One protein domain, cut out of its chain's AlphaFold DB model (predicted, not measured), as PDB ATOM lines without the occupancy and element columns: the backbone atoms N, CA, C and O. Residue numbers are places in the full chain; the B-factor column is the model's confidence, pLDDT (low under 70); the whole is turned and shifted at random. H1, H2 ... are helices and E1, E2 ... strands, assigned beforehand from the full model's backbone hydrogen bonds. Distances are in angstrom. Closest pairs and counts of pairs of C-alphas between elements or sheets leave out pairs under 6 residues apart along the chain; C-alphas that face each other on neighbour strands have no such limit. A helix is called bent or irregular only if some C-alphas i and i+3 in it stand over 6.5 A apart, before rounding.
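This is residues 444 to 554 of the 1022 residues of the protein "Hypothetical protein" of Symbiodinium sp. CCMP2456 (UniProt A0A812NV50). A long twisted strand, E3, is the spine of a rod: around its later part E5, E4 and E6 complete a sheet with helices H1 and H2 over one face and the other face bare, while at its beginning the small hairpin E1 and E2 and a long loop make a second, smaller lobe. The 111 printed residues have two named helices and six named strands, in the order E1 E2 E3 H1 E4 E5 H2 E6. The class is mixed, helices and strands, and the strands make one branched sheet, antiparallel in its neighbour pairs. The whole is loose, with a radius of gyration of the C-alphas of 17.5 A and spans of 59 by 23 by 18 A.

Find C-alpha 444 at (-17.814, -40.019, 16.679), where E1, residues 444 to 446, begins. E2 follows at residues 451 to 454. From C-alpha 468 at (-12.214, -40.209, 15.220), E3 runs 43.7 A to residue 483. H1, residues 484 to 496, spans 19.7 A, and E4 takes residues 500 to 506. E5, residues 513 to 521, is 25.0 A long; H2, residues 522 to 537, is 20.5 A long. E6, residues 542 to 552, covers 28.6 A, bends by 70 degrees at residue 549 and ends at C-alpha 552 at (-20.822, -41.952, 7.859).

Look first along E3, whose pairing is staggered: E1 and E5 lie on one side of it, E6 on the other side. Beside residues 468 to 471 is E1, with N 445 and O 470 2.9 A apart. Beside residues 475 to 483 is E5, with N 478 and O 518 at 2.7 A. For E6, check N 477 and O 546, 2.8 A. The hairpin of E4 and E5 has N 502 and O 517 at 2.8 A; the hairpin of E1 and E2 has N 444 and O 452 at 2.8 A. E2, E4 and E6 are edge strands. H1 is on the sheet at a height of 9.4 A, along the strands, at 4 degrees to E5 on the local plane. H2 is on the same face; its closest C-alpha pair with E3 is Leu 475 and Leu 522, 5.4 A. H1 and H2 touch, H2 with residues 532 to 537 alone, at a shallow tilt of 29 degrees, opposite ways; their closest C-alphas, of Leu 486 and Ser 537, are 6.4 A apart. Both helices are irregular: C-alphas 485 and 488 are 7.7 A apart, C-alphas 527 and 530 8.4 A, and H2 has a kink of 62 degrees near residue 529. In H1 6 of 9 and in H2 7 of 12 O i to N i+4 pairs are within hydrogen-bond range.

The C-alphas farthest apart, of Pro 464 and Ala 510, stand 60.8 A from each other. The printed part has no cut, and the link from E2 to E3, residues 455 to 467, is long. Look for pLDDT under 70 at residues 462 to 467 and 509 to 510; the mean of the printed part is 85.9.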
ATOM      1  N   LEU A 444     -19.225 -39.765  16.950       89.75
ATOM      2  CA  LEU A 444     -17.814 -40.019  16.679       89.75
ATOM      3  C   LEU A 444     -17.467 -41.420  17.164       89.75
ATOM      4  O   LEU A 444     -17.495 -41.684  18.367       89.75
ATOM      5  N   LEU A 445     -17.075 -42.300  16.246       88.19
ATOM      6  CA  LEU A 445     -16.448 -43.566  16.601       88.19
ATOM      7  C   LEU A 445     -14.959 -43.305  16.843       88.19
ATOM      8  O   LEU A 445     -14.168 -43.154  15.908       88.19
ATOM      9  N   MET A 446     -14.558 -43.231  18.108       84.81
ATOM     10  CA  MET A 446     -13.149 -43.103  18.481       84.81
ATOM     11  C   MET A 446     -12.409 -44.412  18.161       84.81
ATOM     12  O   MET A 446     -12.993 -45.493  18.226       84.81
ATOM     13  N   ALA A 447     -11.112 -44.359  17.835       81.00
ATOM     14  CA  ALA A 447     -10.382 -45.561  17.400       81.00
ATOM     15  C   ALA A 447     -10.142 -46.611  18.515       81.00
ATOM     16  O   ALA A 447      -9.658 -47.701  18.232       81.00
ATOM     17  N   ASN A 448     -10.537 -46.323  19.762       79.75
ATOM     18  CA  ASN A 448     -10.664 -47.304  20.848       79.75
ATOM     19  C   ASN A 448     -12.045 -48.002  20.889       79.75
ATOM     20  O   ASN A 448     -12.364 -48.663  21.874       79.75
ATOM     21  N   GLY A 449     -12.888 -47.815  19.867       81.38
ATOM     22  CA  GLY A 449     -14.233 -48.388  19.767       81.38
ATOM     23  C   GLY A 449     -15.318 -47.640  20.548       81.38
ATOM     24  O   GLY A 449     -16.488 -48.000  20.442       81.38
ATOM     25  N   LYS A 450     -14.982 -46.594  21.317       83.75
ATOM     26  CA  LYS A 450     -15.979 -45.816  22.062       83.75
ATOM     27  C   LYS A 450     -16.701 -44.831  21.139       83.75
ATOM     28  O   LYS A 450     -16.065 -43.952  20.559       83.75
ATOM     29  N   GLN A 451     -18.026 -44.925  21.078       85.38
ATOM     30  CA  GLN A 451     -18.876 -43.902  20.467       85.38
ATOM     31  C   GLN A 451     -18.997 -42.690  21.411       85.38
ATOM     32  O   GLN A 451     -19.154 -42.844  22.627       85.38
ATOM     33  N   VAL A 452     -18.894 -41.479  20.865       87.94
ATOM     34  CA  VAL A 452     -19.040 -40.207  21.589       87.94
ATOM     35  C   VAL A 452     -19.980 -39.305  20.798       87.94
ATOM     36  O   VAL A 452     -19.731 -39.046  19.624       87.94
ATOM     37  N   VAL A 453     -21.046 -38.813  21.429       87.81
ATOM     38  CA  VAL A 453     -21.932 -37.811  20.818       87.81
ATOM     39  C   VAL A 453     -21.273 -36.437  20.948       87.81
ATOM     40  O   VAL A 453     -20.854 -36.058  22.041       87.81
ATOM     41  N   VAL A 454     -21.177 -35.695  19.846       86.75
ATOM     42  CA  VAL A 454     -20.659 -34.322  19.805       86.75
ATOM     43  C   VAL A 454     -21.723 -33.406  19.220       86.75
ATOM     44  O   VAL A 454     -22.125 -33.546  18.066       86.75
ATOM     45  N   GLU A 455     -22.166 -32.447  20.026       83.44
ATOM     46  CA  GLU A 455     -23.216 -31.499  19.651       83.44
ATOM     47  C   GLU A 455     -22.637 -30.167  19.133       83.44
ATOM     48  O   GLU A 455     -23.256 -29.502  18.303       83.44
ATOM     49  N   HIS A 456     -21.454 -29.758  19.612       79.81
ATOM     50  CA  HIS A 456     -20.808 -28.494  19.257       79.81
ATOM     51  C   HIS A 456     -19.391 -28.702  18.693       79.81
ATOM     52  O   HIS A 456     -18.649 -29.601  19.080       79.81
ATOM     53  N   ALA A 457     -18.993 -27.832  17.760       80.06
ATOM     54  CA  ALA A 457     -17.690 -27.895  17.102       80.06
ATOM     55  C   ALA A 457     -16.510 -27.601  18.042       80.06
ATOM     56  O   ALA A 457     -15.399 -28.045  17.755       80.06
ATOM     57  N   GLY A 458     -16.721 -26.895  19.157       77.12
ATOM     58  CA  GLY A 458     -15.731 -26.742  20.226       77.12
ATOM     59  C   GLY A 458     -15.243 -28.097  20.746       77.12
ATOM     60  O   GLY A 458     -14.044 -28.367  20.667       77.12
ATOM     61  N   ASP A 459     -16.180 -28.965  21.143       78.81
ATOM     62  CA  ASP A 459     -15.934 -30.263  21.798       78.81
ATOM     63  C   ASP A 459     -15.295 -31.320  20.883       78.81
ATOM     64  O   ASP A 459     -14.794 -32.342  21.355       78.81
ATOM     65  N   PHE A 460     -15.306 -31.097  19.565       80.38
ATOM     66  CA  PHE A 460     -14.745 -32.042  18.607       80.38
ATOM     67  C   PHE A 460     -13.228 -32.228  18.844       80.38
ATOM     68  O   PHE A 460     -12.474 -31.241  18.819       80.38
ATOM     69  N   PRO A 461     -12.749 -33.476  19.034       73.69
ATOM     70  CA  PRO A 461     -11.375 -33.763  19.430       73.69
ATOM     71  C   PRO A 461     -10.388 -33.190  18.413       73.69
ATOM     72  O   PRO A 461     -10.380 -33.534  17.230       73.69
ATOM     73  N   THR A 462      -9.557 -32.264  18.888       65.12
ATOM     74  CA  THR A 462      -8.631 -31.501  18.052       65.12
ATOM     75  C   THR A 462      -7.215 -32.095  18.178       65.12
ATOM     76  O   THR A 462      -6.757 -32.309  19.303       65.12
ATOM     77  N   PRO A 463      -6.496 -32.374  17.067       59.41
ATOM     78  CA  PRO A 463      -5.146 -32.948  17.114       59.41
ATOM     79  C   PRO A 463      -4.183 -32.137  18.006       59.41
ATOM     80  O   PRO A 463      -4.228 -30.906  17.960       59.41
ATOM     81  N   PRO A 464      -3.300 -32.782  18.797       51.44
ATOM     82  CA  PRO A 464      -2.849 -34.174  18.684       51.44
ATOM     83  C   PRO A 464      -3.733 -35.225  19.376       51.44
ATOM     84  O   PRO A 464      -3.340 -36.389  19.415       51.44
ATOM     85  N   ALA A 465      -4.915 -34.866  19.898       58.25
ATOM     86  CA  ALA A 465      -5.892 -35.880  20.290       58.25
ATOM     87  C   ALA A 465      -6.195 -36.811  19.100       58.25
ATOM     88  O   ALA A 465      -6.305 -36.356  17.957       58.25
ATOM     89  N   MET A 466      -6.297 -38.111  19.382       62.44
ATOM     90  CA  MET A 466      -6.558 -39.157  18.393       62.44
ATOM     91  C   MET A 466      -7.800 -38.796  17.556       62.44
ATOM     92  O   MET A 466      -8.864 -38.589  18.147       62.44
ATOM     93  N   PRO A 467      -7.694 -38.693  16.216       67.19
ATOM     94  CA  PRO A 467      -8.848 -38.375  15.386       67.19
ATOM     95  C   PRO A 467      -9.901 -39.489  15.498       67.19
ATOM     96  O   PRO A 467      -9.535 -40.652  15.713       67.19
ATOM     97  N   PRO A 468     -11.199 -39.173  15.341       76.31
ATOM     98  CA  PRO A 468     -12.214 -40.209  15.220       76.31
ATOM     99  C   PRO A 468     -11.885 -41.099  14.015       76.31
ATOM    100  O   PRO A 468     -11.451 -40.607  12.971       76.31
ATOM    101  N   LYS A 469     -12.093 -42.410  14.166       81.69
ATOM    102  CA  LYS A 469     -12.011 -43.380  13.064       81.69
ATOM    103  C   LYS A 469     -13.061 -43.047  12.004       81.69
ATOM    104  O   LYS A 469     -12.809 -43.194  10.813       81.69
ATOM    105  N   GLU A 470     -14.237 -42.641  12.468       86.38
ATOM    106  CA  GLU A 470     -15.452 -42.493  11.679       86.38
ATOM    107  C   GLU A 470     -16.350 -41.454  12.363       86.38
ATOM    108  O   GLU A 470     -16.355 -41.351  13.595       86.38
ATOM    109  N   VAL A 471     -17.067 -40.654  11.575       90.88
ATOM    110  CA  VAL A 471     -18.022 -39.648  12.061       90.88
ATOM    111  C   VAL A 471     -19.339 -39.892  11.350       90.88
ATOM    112  O   VAL A 471     -19.347 -39.969  10.125       90.88
ATOM    113  N   GLU A 472     -20.430 -40.004  12.096       92.94
ATOM    114  CA  GLU A 472     -21.774 -40.220  11.569       92.94
ATOM    115  C   GLU A 472     -22.640 -38.967  11.774       92.94
ATOM    116  O   GLU A 472     -22.594 -38.332  12.832       92.94
ATOM    117  N   GLU A 473     -23.450 -38.622  10.774       92.44
ATOM    118  CA  GLU A 473     -24.481 -37.579  10.849       92.44
ATOM    119  C   GLU A 473     -25.892 -38.194  10.884       92.44
ATOM    120  O   GLU A 473     -26.107 -39.248  10.275       92.44
ATOM    121  N   PRO A 474     -26.863 -37.553  11.558       93.00
ATOM    122  CA  PRO A 474     -28.237 -38.029  11.604       93.00
ATOM    123  C   PRO A 474     -28.966 -37.792  10.276       93.00
ATOM    124  O   PRO A 474     -28.878 -36.725   9.657       93.00
ATOM    125  N   LEU A 475     -29.732 -38.800   9.874       93.56
ATOM    126  CA  LEU A 475     -30.581 -38.822   8.689       93.56
ATOM    127  C   LEU A 475     -32.056 -38.642   9.052       93.56
ATOM    128  O   LEU A 475     -32.508 -39.069  10.116       93.56
ATOM    129  N   VAL A 476     -32.828 -38.104   8.110       92.38
ATOM    130  CA  VAL A 476     -34.293 -38.096   8.150       92.38
ATOM    131  C   VAL A 476     -34.891 -38.580   6.832       92.38
ATOM    132  O   VAL A 476     -34.378 -38.274   5.756       92.38
ATOM    133  N   THR A 477     -35.999 -39.310   6.914       93.38
ATOM    134  CA  THR A 477     -36.901 -39.563   5.791       93.38
ATOM    135  C   THR A 477     -37.841 -38.372   5.699       93.38
ATOM    136  O   THR A 477     -38.775 -38.248   6.490       93.38
ATOM    137  N   ALA A 478     -37.570 -37.472   4.764       92.00
ATOM    138  CA  ALA A 478     -38.465 -36.396   4.382       92.00
ATOM    139  C   ALA A 478     -39.608 -36.932   3.513       92.00
ATOM    140  O   ALA A 478     -39.375 -37.677   2.560       92.00
ATOM    141  N   THR A 479     -40.826 -36.493   3.809       91.12
ATOM    142  CA  THR A 479     -42.011 -36.664   2.968       91.12
ATOM    143  C   THR A 479     -42.419 -35.294   2.442       91.12
ATOM    144  O   THR A 479     -42.686 -34.379   3.222       91.12
ATOM    145  N   ILE A 480     -42.458 -35.143   1.119       92.06
ATOM    146  CA  ILE A 480     -42.844 -33.899   0.443       92.06
ATOM    147  C   ILE A 480     -44.100 -34.170  -0.378       92.06
ATOM    148  O   ILE A 480     -44.107 -35.100  -1.180       92.06
ATOM    149  N   VAL A 481     -45.148 -33.365  -0.205       89.75
ATOM    150  CA  VAL A 481     -46.368 -33.438  -1.028       89.75
ATOM    151  C   VAL A 481     -46.504 -32.150  -1.827       89.75
ATOM    152  O   VAL A 481     -46.429 -31.068  -1.248       89.75
ATOM    153  N   LEU A 482     -46.659 -32.264  -3.149       91.38
ATOM    154  CA  LEU A 482     -46.646 -31.131  -4.079       91.38
ATOM    155  C   LEU A 482     -47.374 -31.431  -5.409       91.38
ATOM    156  O   LEU A 482     -47.502 -32.598  -5.791       91.38
ATOM    157  N   PRO A 483     -47.797 -30.395  -6.162       89.06
ATOM    158  CA  PRO A 483     -48.205 -30.533  -7.558       89.06
ATOM    159  C   PRO A 483     -47.070 -31.061  -8.450       89.06
ATOM    160  O   PRO A 483     -45.925 -30.609  -8.351       89.06
ATOM    161  N   ARG A 484     -47.405 -31.965  -9.375       89.56
ATOM    162  CA  ARG A 484     -46.460 -32.654 -10.273       89.56
ATOM    163  C   ARG A 484     -45.678 -31.730 -11.218       89.56
ATOM    164  O   ARG A 484     -44.596 -32.082 -11.677       89.56
ATOM    165  N   GLU A 485     -46.190 -30.536 -11.501       89.44
ATOM    166  CA  GLU A 485     -45.492 -29.540 -12.330       89.44
ATOM    167  C   GLU A 485     -44.218 -28.996 -11.658       89.44
ATOM    168  O   GLU A 485     -43.263 -28.613 -12.334       89.44
ATOM    169  N   LEU A 486     -44.184 -28.974 -10.322       90.44
ATOM    170  CA  LEU A 486     -43.115 -28.356  -9.532       90.44
ATOM    171  C   LEU A 486     -41.992 -29.347  -9.164       90.44
ATOM    172  O   LEU A 486     -40.943 -28.938  -8.661       90.44
ATOM    173  N   THR A 487     -42.182 -30.638  -9.456       91.25
ATOM    174  CA  THR A 487     -41.272 -31.741  -9.112       91.25
ATOM    175  C   THR A 487     -39.802 -31.502  -9.478       91.25
ATOM    176  O   THR A 487     -38.970 -31.662  -8.585       91.25
ATOM    177  N   PRO A 488     -39.426 -31.068 -10.702       93.00
ATOM    178  CA  PRO A 488     -38.012 -31.019 -11.094       93.00
ATOM    179  C   PRO A 488     -37.176 -30.038 -10.259       93.00
ATOM    180  O   PRO A 488     -36.025 -30.322  -9.925       93.00
ATOM    181  N   GLY A 489     -37.761 -28.899  -9.867       92.12
ATOM    182  CA  GLY A 489     -37.085 -27.911  -9.020       92.12
ATOM    183  C   GLY A 489     -36.866 -28.408  -7.590       92.12
ATOM    184  O   GLY A 489     -35.843 -28.103  -6.976       92.12
ATOM    185  N   ILE A 490     -37.793 -29.216  -7.067       93.62
ATOM    186  CA  ILE A 490     -37.685 -29.796  -5.723       93.62
ATOM    187  C   ILE A 490     -36.757 -31.019  -5.714       93.62
ATOM    188  O   ILE A 490     -35.964 -31.159  -4.782       93.62
ATOM    189  N   GLN A 491     -36.754 -31.834  -6.775       94.56
ATOM    190  CA  GLN A 491     -35.742 -32.878  -6.990       94.56
ATOM    191  C   GLN A 491     -34.328 -32.282  -6.994       94.56
ATOM    192  O   GLN A 491     -33.460 -32.763  -6.265       94.56
ATOM    193  N   GLN A 492     -34.099 -31.188  -7.734       94.69
ATOM    194  CA  GLN A 492     -32.805 -30.500  -7.724       94.69
ATOM    195  C   GLN A 492     -32.428 -30.006  -6.314       94.69
ATOM    196  O   GLN A 492     -31.301 -30.245  -5.878       94.69
ATOM    197  N   LEU A 493     -33.356 -29.381  -5.577       93.88
ATOM    198  CA  LEU A 493     -33.105 -28.942  -4.198       93.88
ATOM    199  C   LEU A 493     -32.701 -30.112  -3.284       93.88
ATOM    200  O   LEU A 493     -31.792 -29.956  -2.471       93.88
ATOM    201  N   CYS A 494     -33.334 -31.280  -3.413       94.62
ATOM    202  CA  CYS A 494     -32.987 -32.454  -2.608       94.62
ATOM    203  C   CYS A 494     -31.600 -33.012  -2.977       94.62
ATOM    204  O   CYS A 494     -30.796 -33.305  -2.090       94.62
ATOM    205  N   LEU A 495     -31.264 -33.068  -4.269       93.94
ATOM    206  CA  LEU A 495     -29.953 -33.518  -4.757       93.94
ATOM    207  C   LEU A 495     -28.808 -32.581  -4.326       93.94
ATOM    208  O   LEU A 495     -27.778 -33.052  -3.841       93.94
ATOM    209  N   GLU A 496     -28.992 -31.256  -4.392       91.56
ATOM    210  CA  GLU A 496     -28.024 -30.262  -3.876       91.56
ATOM    211  C   GLU A 496     -27.727 -30.439  -2.370       91.56
ATOM    212  O   GLU A 496     -26.653 -30.068  -1.873       91.56
ATOM    213  N   ARG A 497     -28.674 -31.049  -1.649       91.25
ATOM    214  CA  ARG A 497     -28.644 -31.332  -0.208       91.25
ATOM    215  C   ARG A 497     -28.218 -32.752   0.136       91.25
ATOM    216  O   ARG A 497     -28.279 -33.129   1.303       91.25
ATOM    217  N   ARG A 498     -27.683 -33.489  -0.847       92.25
ATOM    218  CA  ARG A 498     -27.190 -34.869  -0.702       92.25
ATOM    219  C   ARG A 498     -28.311 -35.860  -0.365       92.25
ATOM    220  O   ARG A 498     -28.079 -36.821   0.361       92.25
ATOM    221  N   GLY A 499     -29.518 -35.588  -0.858       93.06
ATOM    222  CA  GLY A 499     -30.662 -36.473  -0.712       93.06
ATOM    223  C   GLY A 499     -30.582 -37.700  -1.619       93.06
ATOM    224  O   GLY A 499     -30.107 -37.617  -2.752       93.06
ATOM    225  N   GLU A 500     -31.101 -38.815  -1.123       94.38
ATOM    226  CA  GLU A 500     -31.392 -40.038  -1.876       94.38
ATOM    227  C   GLU A 500     -32.915 -40.142  -2.064       94.38
ATOM    228  O   GLU A 500     -33.668 -40.039  -1.092       94.38
ATOM    229  N   GLU A 501     -33.382 -40.311  -3.304       95.38
ATOM    230  CA  GLU A 501     -34.807 -40.512  -3.604       95.38
ATOM    231  C   GLU A 501     -35.199 -41.952  -3.233       95.38
ATOM    232  O   GLU A 501     -34.543 -42.903  -3.655       95.38
ATOM    233  N   LEU A 502     -36.246 -42.116  -2.419       94.75
ATOM    234  CA  LEU A 502     -36.718 -43.424  -1.944       94.75
ATOM    235  C   LEU A 502     -37.947 -43.896  -2.726       94.75
ATOM    236  O   LEU A 502     -38.028 -45.062  -3.107       94.75
ATOM    237  N   SER A 503     -38.909 -42.998  -2.954       93.56
ATOM    238  CA  SER A 503     -40.085 -43.258  -3.787       93.56
ATOM    239  C   SER A 503     -40.762 -41.969  -4.255       93.56
ATOM    240  O   SER A 503     -40.635 -40.911  -3.633       93.56
ATOM    241  N   VAL A 504     -41.522 -42.083  -5.347       92.12
ATOM    242  CA  VAL A 504     -42.451 -41.058  -5.833       92.12
ATOM    243  C   VAL A 504     -43.779 -41.738  -6.158       92.12
ATOM    244  O   VAL A 504     -43.834 -42.639  -6.992       92.12
ATOM    245  N   GLU A 505     -44.841 -41.322  -5.475       89.56
ATOM    246  CA  GLU A 505     -46.167 -41.946  -5.477       89.56
ATOM    247  C   GLU A 505     -47.227 -40.886  -5.840       89.56
ATOM    248  O   GLU A 505     -47.203 -39.800  -5.259       89.56
ATOM    249  N   PRO A 506     -48.153 -41.125  -6.788       87.06
ATOM    250  CA  PRO A 506     -49.277 -40.215  -7.016       87.06
ATOM    251  C   PRO A 506     -50.291 -40.311  -5.863       87.06
ATOM    252  O   PRO A 506     -50.536 -41.399  -5.347       87.06
ATOM    253  N   LEU A 507     -50.899 -39.185  -5.476       81.75
ATOM    254  CA  LEU A 507     -51.945 -39.143  -4.433       81.75
ATOM    255  C   LEU A 507     -53.375 -39.194  -4.996       81.75
ATOM    256  O   LEU A 507     -54.342 -39.262  -4.240       81.75
ATOM    257  N   ASP A 508     -53.508 -39.139  -6.317       73.50
ATOM    258  CA  ASP A 508     -54.768 -39.065  -7.042       73.50
ATOM    259  C   ASP A 508     -54.671 -39.834  -8.373       73.50
ATOM    260  O   ASP A 508     -53.583 -40.056  -8.910       73.50
ATOM    261  N   ASN A 509     -55.818 -40.232  -8.927       67.38
ATOM    262  CA  ASN A 509     -55.871 -41.041 -10.151       67.38
ATOM    263  C   ASN A 509     -55.493 -40.273 -11.437       67.38
ATOM    264  O   ASN A 509     -55.276 -40.912 -12.466       67.38
ATOM    265  N   ALA A 510     -55.426 -38.936 -11.412       64.75
ATOM    266  CA  ALA A 510     -54.914 -38.133 -12.527       64.75
ATOM    267  C   ALA A 510     -53.388 -37.905 -12.423       64.75
ATOM    268  O   ALA A 510     -52.721 -37.623 -13.424       64.75
ATOM    269  N   GLY A 511     -52.815 -38.086 -11.229       74.12
ATOM    270  CA  GLY A 511     -51.429 -37.785 -10.905       74.12
ATOM    271  C   GLY A 511     -51.133 -36.286 -10.939       74.12
ATOM    272  O   GLY A 511     -50.039 -35.909 -11.368       74.12
ATOM    273  N   GLU A 512     -52.089 -35.438 -10.549       80.75
ATOM    274  CA  GLU A 512     -51.883 -33.990 -10.400       80.75
ATOM    275  C   GLU A 512     -51.015 -33.672  -9.174       80.75
ATOM    276  O   GLU A 512     -50.174 -32.765  -9.221       80.75
ATOM    277  N   ARG A 513     -51.156 -34.454  -8.096       84.38
ATOM    278  CA  ARG A 513     -50.314 -34.398  -6.898       84.38
ATOM    279  C   ARG A 513     -49.454 -35.640  -6.758       84.38
ATOM    280  O   ARG A 513     -49.888 -36.772  -6.969       84.38
ATOM    281  N   ILE A 514     -48.227 -35.413  -6.305       90.88
ATOM    282  CA  ILE A 514     -47.305 -36.472  -5.921       90.88
ATOM    283  C   ILE A 514     -46.890 -36.329  -4.460       90.88
ATOM    284  O   ILE A 514     -46.784 -35.226  -3.917       90.88
ATOM    285  N   LEU A 515     -46.605 -37.474  -3.860       91.62
ATOM    286  CA  LEU A 515     -45.853 -37.630  -2.636       91.62
ATOM    287  C   LEU A 515     -44.457 -38.144  -2.996       91.62
ATOM    288  O   LEU A 515     -44.312 -39.114  -3.737       91.62
ATOM    289  N   MET A 516     -43.425 -37.501  -2.465       93.25
ATOM    290  CA  MET A 516     -42.030 -37.897  -2.632       93.25
ATOM    291  C   MET A 516     -41.429 -38.251  -1.276       93.25
ATOM    292  O   MET A 516     -41.489 -37.435  -0.352       93.25
ATOM    293  N   LYS A 517     -40.804 -39.425  -1.169       94.25
ATOM    294  CA  LYS A 517     -40.027 -39.835   0.007       94.25
ATOM    295  C   LYS A 517     -38.538 -39.702  -0.311       94.25
ATOM    296  O   LYS A 517     -38.064 -40.259  -1.298       94.25
ATOM    297  N   TRP A 518     -37.804 -38.974   0.526       96.06
ATOM    298  CA  TRP A 518     -36.372 -38.692   0.369       96.06
ATOM    299  C   TRP A 518     -35.620 -38.955   1.668       96.06
ATOM    300  O   TRP A 518     -36.049 -38.509   2.726       96.06
ATOM    301  N   ARG A 519     -34.454 -39.597   1.604       96.44
ATOM    302  CA  ARG A 519     -33.512 -39.662   2.728       96.44
ATOM    303  C   ARG A 519     -32.572 -38.461   2.644       96.44
ATOM    304  O   ARG A 519     -31.820 -38.342   1.682       96.44
ATOM    305  N   LEU A 520     -32.621 -37.568   3.632       94.69
ATOM    306  CA  LEU A 520     -31.842 -36.325   3.693       94.69
ATOM    307  C   LEU A 520     -31.013 -36.243   4.992       94.69
ATOM    308  O   LEU A 520     -31.500 -36.637   6.052       94.69
ATOM    309  N   PRO A 521     -29.791 -35.679   4.961       94.06
ATOM    310  CA  PRO A 521     -29.044 -35.345   6.175       94.06
ATOM    311  C   PRO A 521     -29.743 -34.227   6.952       94.06
ATOM    312  O   PRO A 521     -29.959 -33.139   6.411       94.06
ATOM    313  N   LEU A 522     -30.035 -34.438   8.238       90.81
ATOM    314  CA  LEU A 522     -30.748 -33.452   9.063       90.81
ATOM    315  C   LEU A 522     -30.013 -32.099   9.103       90.81
ATOM    316  O   LEU A 522     -30.648 -31.048   9.057       90.81
ATOM    317  N   ALA A 523     -28.676 -32.119   9.100       88.75
ATOM    318  CA  ALA A 523     -27.833 -30.921   9.068       88.75
ATOM    319  C   ALA A 523     -28.049 -30.028   7.829       88.75
ATOM    320  O   ALA A 523     -27.820 -28.825   7.907       88.75
ATOM    321  N   GLU A 524     -28.478 -30.593   6.696       87.88
ATOM    322  CA  GLU A 524     -28.802 -29.853   5.464       87.88
ATOM    323  C   GLU A 524     -30.290 -29.433   5.423       87.88
ATOM    324  O   GLU A 524     -30.645 -28.510   4.690       87.88
ATOM    325  N   VAL A 525     -31.152 -30.065   6.238       87.62
ATOM    326  CA  VAL A 525     -32.570 -29.699   6.418       87.62
ATOM    327  C   VAL A 525     -32.717 -28.467   7.321       87.62
ATOM    328  O   VAL A 525     -33.413 -27.517   6.961       87.62
ATOM    329  N   ILE A 526     -32.034 -28.440   8.472       84.50
ATOM    330  CA  ILE A 526     -32.252 -27.421   9.518       84.50
ATOM    331  C   ILE A 526     -31.665 -26.027   9.224       84.50
ATOM    332  O   ILE A 526     -31.843 -25.123  10.038       84.50
ATOM    333  N   THR A 527     -30.940 -25.827   8.117       76.25
ATOM    334  CA  THR A 527     -30.316 -24.523   7.812       76.25
ATOM    335  C   THR A 527     -31.244 -23.580   7.055       76.25
ATOM    336  O   THR A 527     -31.435 -22.442   7.467       76.25
ATOM    337  N   ASP A 528     -31.759 -24.035   5.913       79.50
ATOM    338  CA  ASP A 528     -32.488 -23.221   4.930       79.50
ATOM    339  C   ASP A 528     -33.233 -24.089   3.891       79.50
ATOM    340  O   ASP A 528     -33.518 -23.634   2.781       79.50
ATOM    341  N   PHE A 529     -33.520 -25.360   4.205       85.25
ATOM    342  CA  PHE A 529     -34.238 -26.257   3.290       85.25
ATOM    343  C   PHE A 529     -35.702 -25.851   3.131       85.25
ATOM    344  O   PHE A 529     -36.166 -25.686   2.006       85.25
ATOM    345  N   PHE A 530     -36.410 -25.649   4.247       81.00
ATOM    346  CA  PHE A 530     -37.833 -25.310   4.235       81.00
ATOM    347  C   PHE A 530     -38.098 -23.973   3.525       81.00
ATOM    348  O   PHE A 530     -38.942 -23.920   2.635       81.00
ATOM    349  N   ASP A 531     -37.314 -22.931   3.820       80.44
ATOM    350  CA  ASP A 531     -37.412 -21.626   3.149       80.44
ATOM    351  C   ASP A 531     -37.262 -21.751   1.622       80.44
ATOM    352  O   ASP A 531     -38.021 -21.149   0.859       80.44
ATOM    353  N   LYS A 532     -36.304 -22.567   1.160       86.81
ATOM    354  CA  LYS A 532     -36.080 -22.827  -0.271       86.81
ATOM    355  C   LYS A 532     -37.179 -23.674  -0.897       86.81
ATOM    356  O   LYS A 532     -37.594 -23.365  -2.010       86.81
ATOM    357  N   LEU A 533     -37.664 -24.695  -0.193       87.12
ATOM    358  CA  LEU A 533     -38.791 -25.519  -0.624       87.12
ATOM    359  C   LEU A 533     -40.023 -24.638  -0.860       87.12
ATOM    360  O   LEU A 533     -40.542 -24.629  -1.972       87.12
ATOM    361  N   GLN A 534     -40.405 -23.823   0.129       84.38
ATOM    362  CA  GLN A 534     -41.548 -22.907   0.039       84.38
ATOM    363  C   GLN A 534     -41.379 -21.849  -1.062       84.38
ATOM    364  O   GLN A 534     -42.332 -21.546  -1.783       84.38
ATOM    365  N   ALA A 535     -40.168 -21.305  -1.235       85.25
ATOM    366  CA  ALA A 535     -39.876 -20.314  -2.272       85.25
ATOM    367  C   ALA A 535     -39.910 -20.894  -3.700       85.25
ATOM    368  O   ALA A 535     -40.354 -20.210  -4.623       85.25
ATOM    369  N   LEU A 536     -39.466 -22.142  -3.894       89.44
ATOM    370  CA  LEU A 536     -39.547 -22.843  -5.180       89.44
ATOM    371  C   LEU A 536     -40.976 -23.325  -5.472       89.44
ATOM    372  O   LEU A 536     -41.455 -23.191  -6.598       89.44
ATOM    373  N   SER A 537     -41.684 -23.826  -4.458       85.94
ATOM    374  CA  SER A 537     -43.053 -24.325  -4.595       85.94
ATOM    375  C   SER A 537     -44.123 -23.235  -4.576       85.94
ATOM    376  O   SER A 537     -45.299 -23.560  -4.685       85.94
ATOM    377  N   HIS A 538     -43.758 -21.964  -4.377       82.69
ATOM    378  CA  HIS A 538     -44.696 -20.846  -4.191       82.69
ATOM    379  C   HIS A 538     -45.744 -21.098  -3.080       82.69
ATOM    380  O   HIS A 538     -46.884 -20.658  -3.195       82.69
ATOM    381  N   GLY A 539     -45.383 -21.837  -2.024       77.75
ATOM    382  CA  GLY A 539     -46.316 -22.254  -0.963       77.75
ATOM    383  C   GLY A 539     -47.079 -23.569  -1.201       77.75
ATOM    384  O   GLY A 539     -47.728 -24.055  -0.284       77.75
ATOM    385  N   PHE A 540     -47.001 -24.182  -2.392       80.06
ATOM    386  CA  PHE A 540     -47.772 -25.396  -2.722       80.06
ATOM    387  C   PHE A 540     -47.163 -26.732  -2.261       80.06
ATOM    388  O   PHE A 540     -47.800 -27.766  -2.455       80.06
ATOM    389  N   ALA A 541     -45.953 -26.747  -1.691       85.00
ATOM    390  CA  ALA A 541     -45.338 -27.965  -1.170       85.00
ATOM    391  C   ALA A 541     -45.431 -28.002   0.357       85.00
ATOM    392  O   ALA A 541     -44.956 -27.089   1.034       85.00
ATOM    393  N   SER A 542     -45.977 -29.083   0.908       84.69
ATOM    394  CA  SER A 542     -45.879 -29.380   2.340       84.69
ATOM    395  C   SER A 542     -44.736 -30.350   2.626       84.69
ATOM    396  O   SER A 542     -44.299 -31.112   1.762       84.69
ATOM    397  N   PHE A 543     -44.237 -30.287   3.859       86.94
ATOM    398  CA  PHE A 543     -43.045 -30.991   4.319       86.94
ATOM    399  C   PHE A 543     -43.308 -31.649   5.674       86.94
ATOM    400  O   PHE A 543     -43.801 -31.006   6.603       86.94
ATOM    401  N   ASP A 544     -42.949 -32.919   5.773       85.25
ATOM    402  CA  ASP A 544     -42.872 -33.707   7.001       85.25
ATOM    403  C   ASP A 544     -41.532 -34.460   6.996       85.25
ATOM    404  O   ASP A 544     -40.942 -34.666   5.932       85.25
ATOM    405  N   TYR A 545     -41.005 -34.838   8.158       87.00
ATOM    406  CA  TYR A 545     -39.749 -35.579   8.244       87.00
ATOM    407  C   TYR A 545     -39.702 -36.472   9.487       87.00
ATOM    408  O   TYR A 545     -40.148 -36.089  10.565       87.00
ATOM    409  N   GLN A 546     -39.119 -37.659   9.342       84.12
ATOM    410  CA  GLN A 546     -39.019 -38.659  10.409       84.12
ATOM    411  C   GLN A 546     -37.569 -39.146  10.565       84.12
ATOM    412  O   GLN A 546     -36.879 -39.277   9.553       84.12
ATOM    413  N   PRO A 547     -37.065 -39.429  11.783       86.88
ATOM    414  CA  PRO A 547     -35.694 -39.910  11.980       86.88
ATOM    415  C   PRO A 547     -35.404 -41.219  11.228       86.88
ATOM    416  O   PRO A 547     -36.137 -42.194  11.366       86.88
ATOM    417  N   ALA A 548     -34.305 -41.256  10.471       90.56
ATOM    418  CA  ALA A 548     -33.933 -42.366   9.584       90.56
ATOM    419  C   ALA A 548     -32.557 -42.984   9.910       90.56
ATOM    420  O   ALA A 548     -31.921 -43.591   9.050       90.56
ATOM    421  N   GLY A 549     -32.100 -42.839  11.157       90.94
ATOM    422  CA  GLY A 549     -30.819 -43.366  11.632       90.94
ATOM    423  C   GLY A 549     -29.650 -42.404  11.412       90.94
ATOM    424  O   GLY A 549     -29.818 -41.188  11.476       90.94
ATOM    425  N   TYR A 550     -28.461 -42.962  11.191       92.62
ATOM    426  CA  TYR A 550     -27.197 -42.239  11.033       92.62
ATOM    427  C   TYR A 550     -26.423 -42.775   9.818       92.62
ATOM    428  O   TYR A 550     -26.584 -43.943   9.460       92.62
ATOM    429  N   GLN A 551     -25.577 -41.943   9.201       93.38
ATOM    430  CA  GLN A 551     -24.668 -42.350   8.117       93.38
ATOM    431  C   GLN A 551     -23.250 -41.777   8.293       93.38
ATOM    432  O   GLN A 551     -23.129 -40.637   8.747       93.38
ATOM    433  N   PRO A 552     -22.181 -42.492   7.886       93.12
ATOM    434  CA  PRO A 552     -20.822 -41.952   7.859       93.12
ATOM    435  C   PRO A 552     -20.668 -40.720   6.947       93.12
ATOM    436  O   PRO A 552     -21.215 -40.675   5.845       93.12
ATOM    437  N   VAL A 553     -19.878 -39.730   7.376       92.25
ATOM    438  CA  VAL A 553     -19.668 -38.460   6.661       92.25
ATOM    439  C   VAL A 553     -18.240 -37.910   6.827       92.25
ATOM    440  O   VAL A 553     -17.661 -37.920   7.913       92.25
ATOM    441  N   ASP A 554     -17.663 -37.366   5.748       89.44
ATOM    442  CA  ASP A 554     -16.339 -36.721   5.775       89.44
ATOM    443  C   ASP A 554     -16.403 -35.269   6.297       89.44
ATOM    444  O   ASP A 554     -16.349 -34.284   5.544       89.44
TER     445      ASP A 554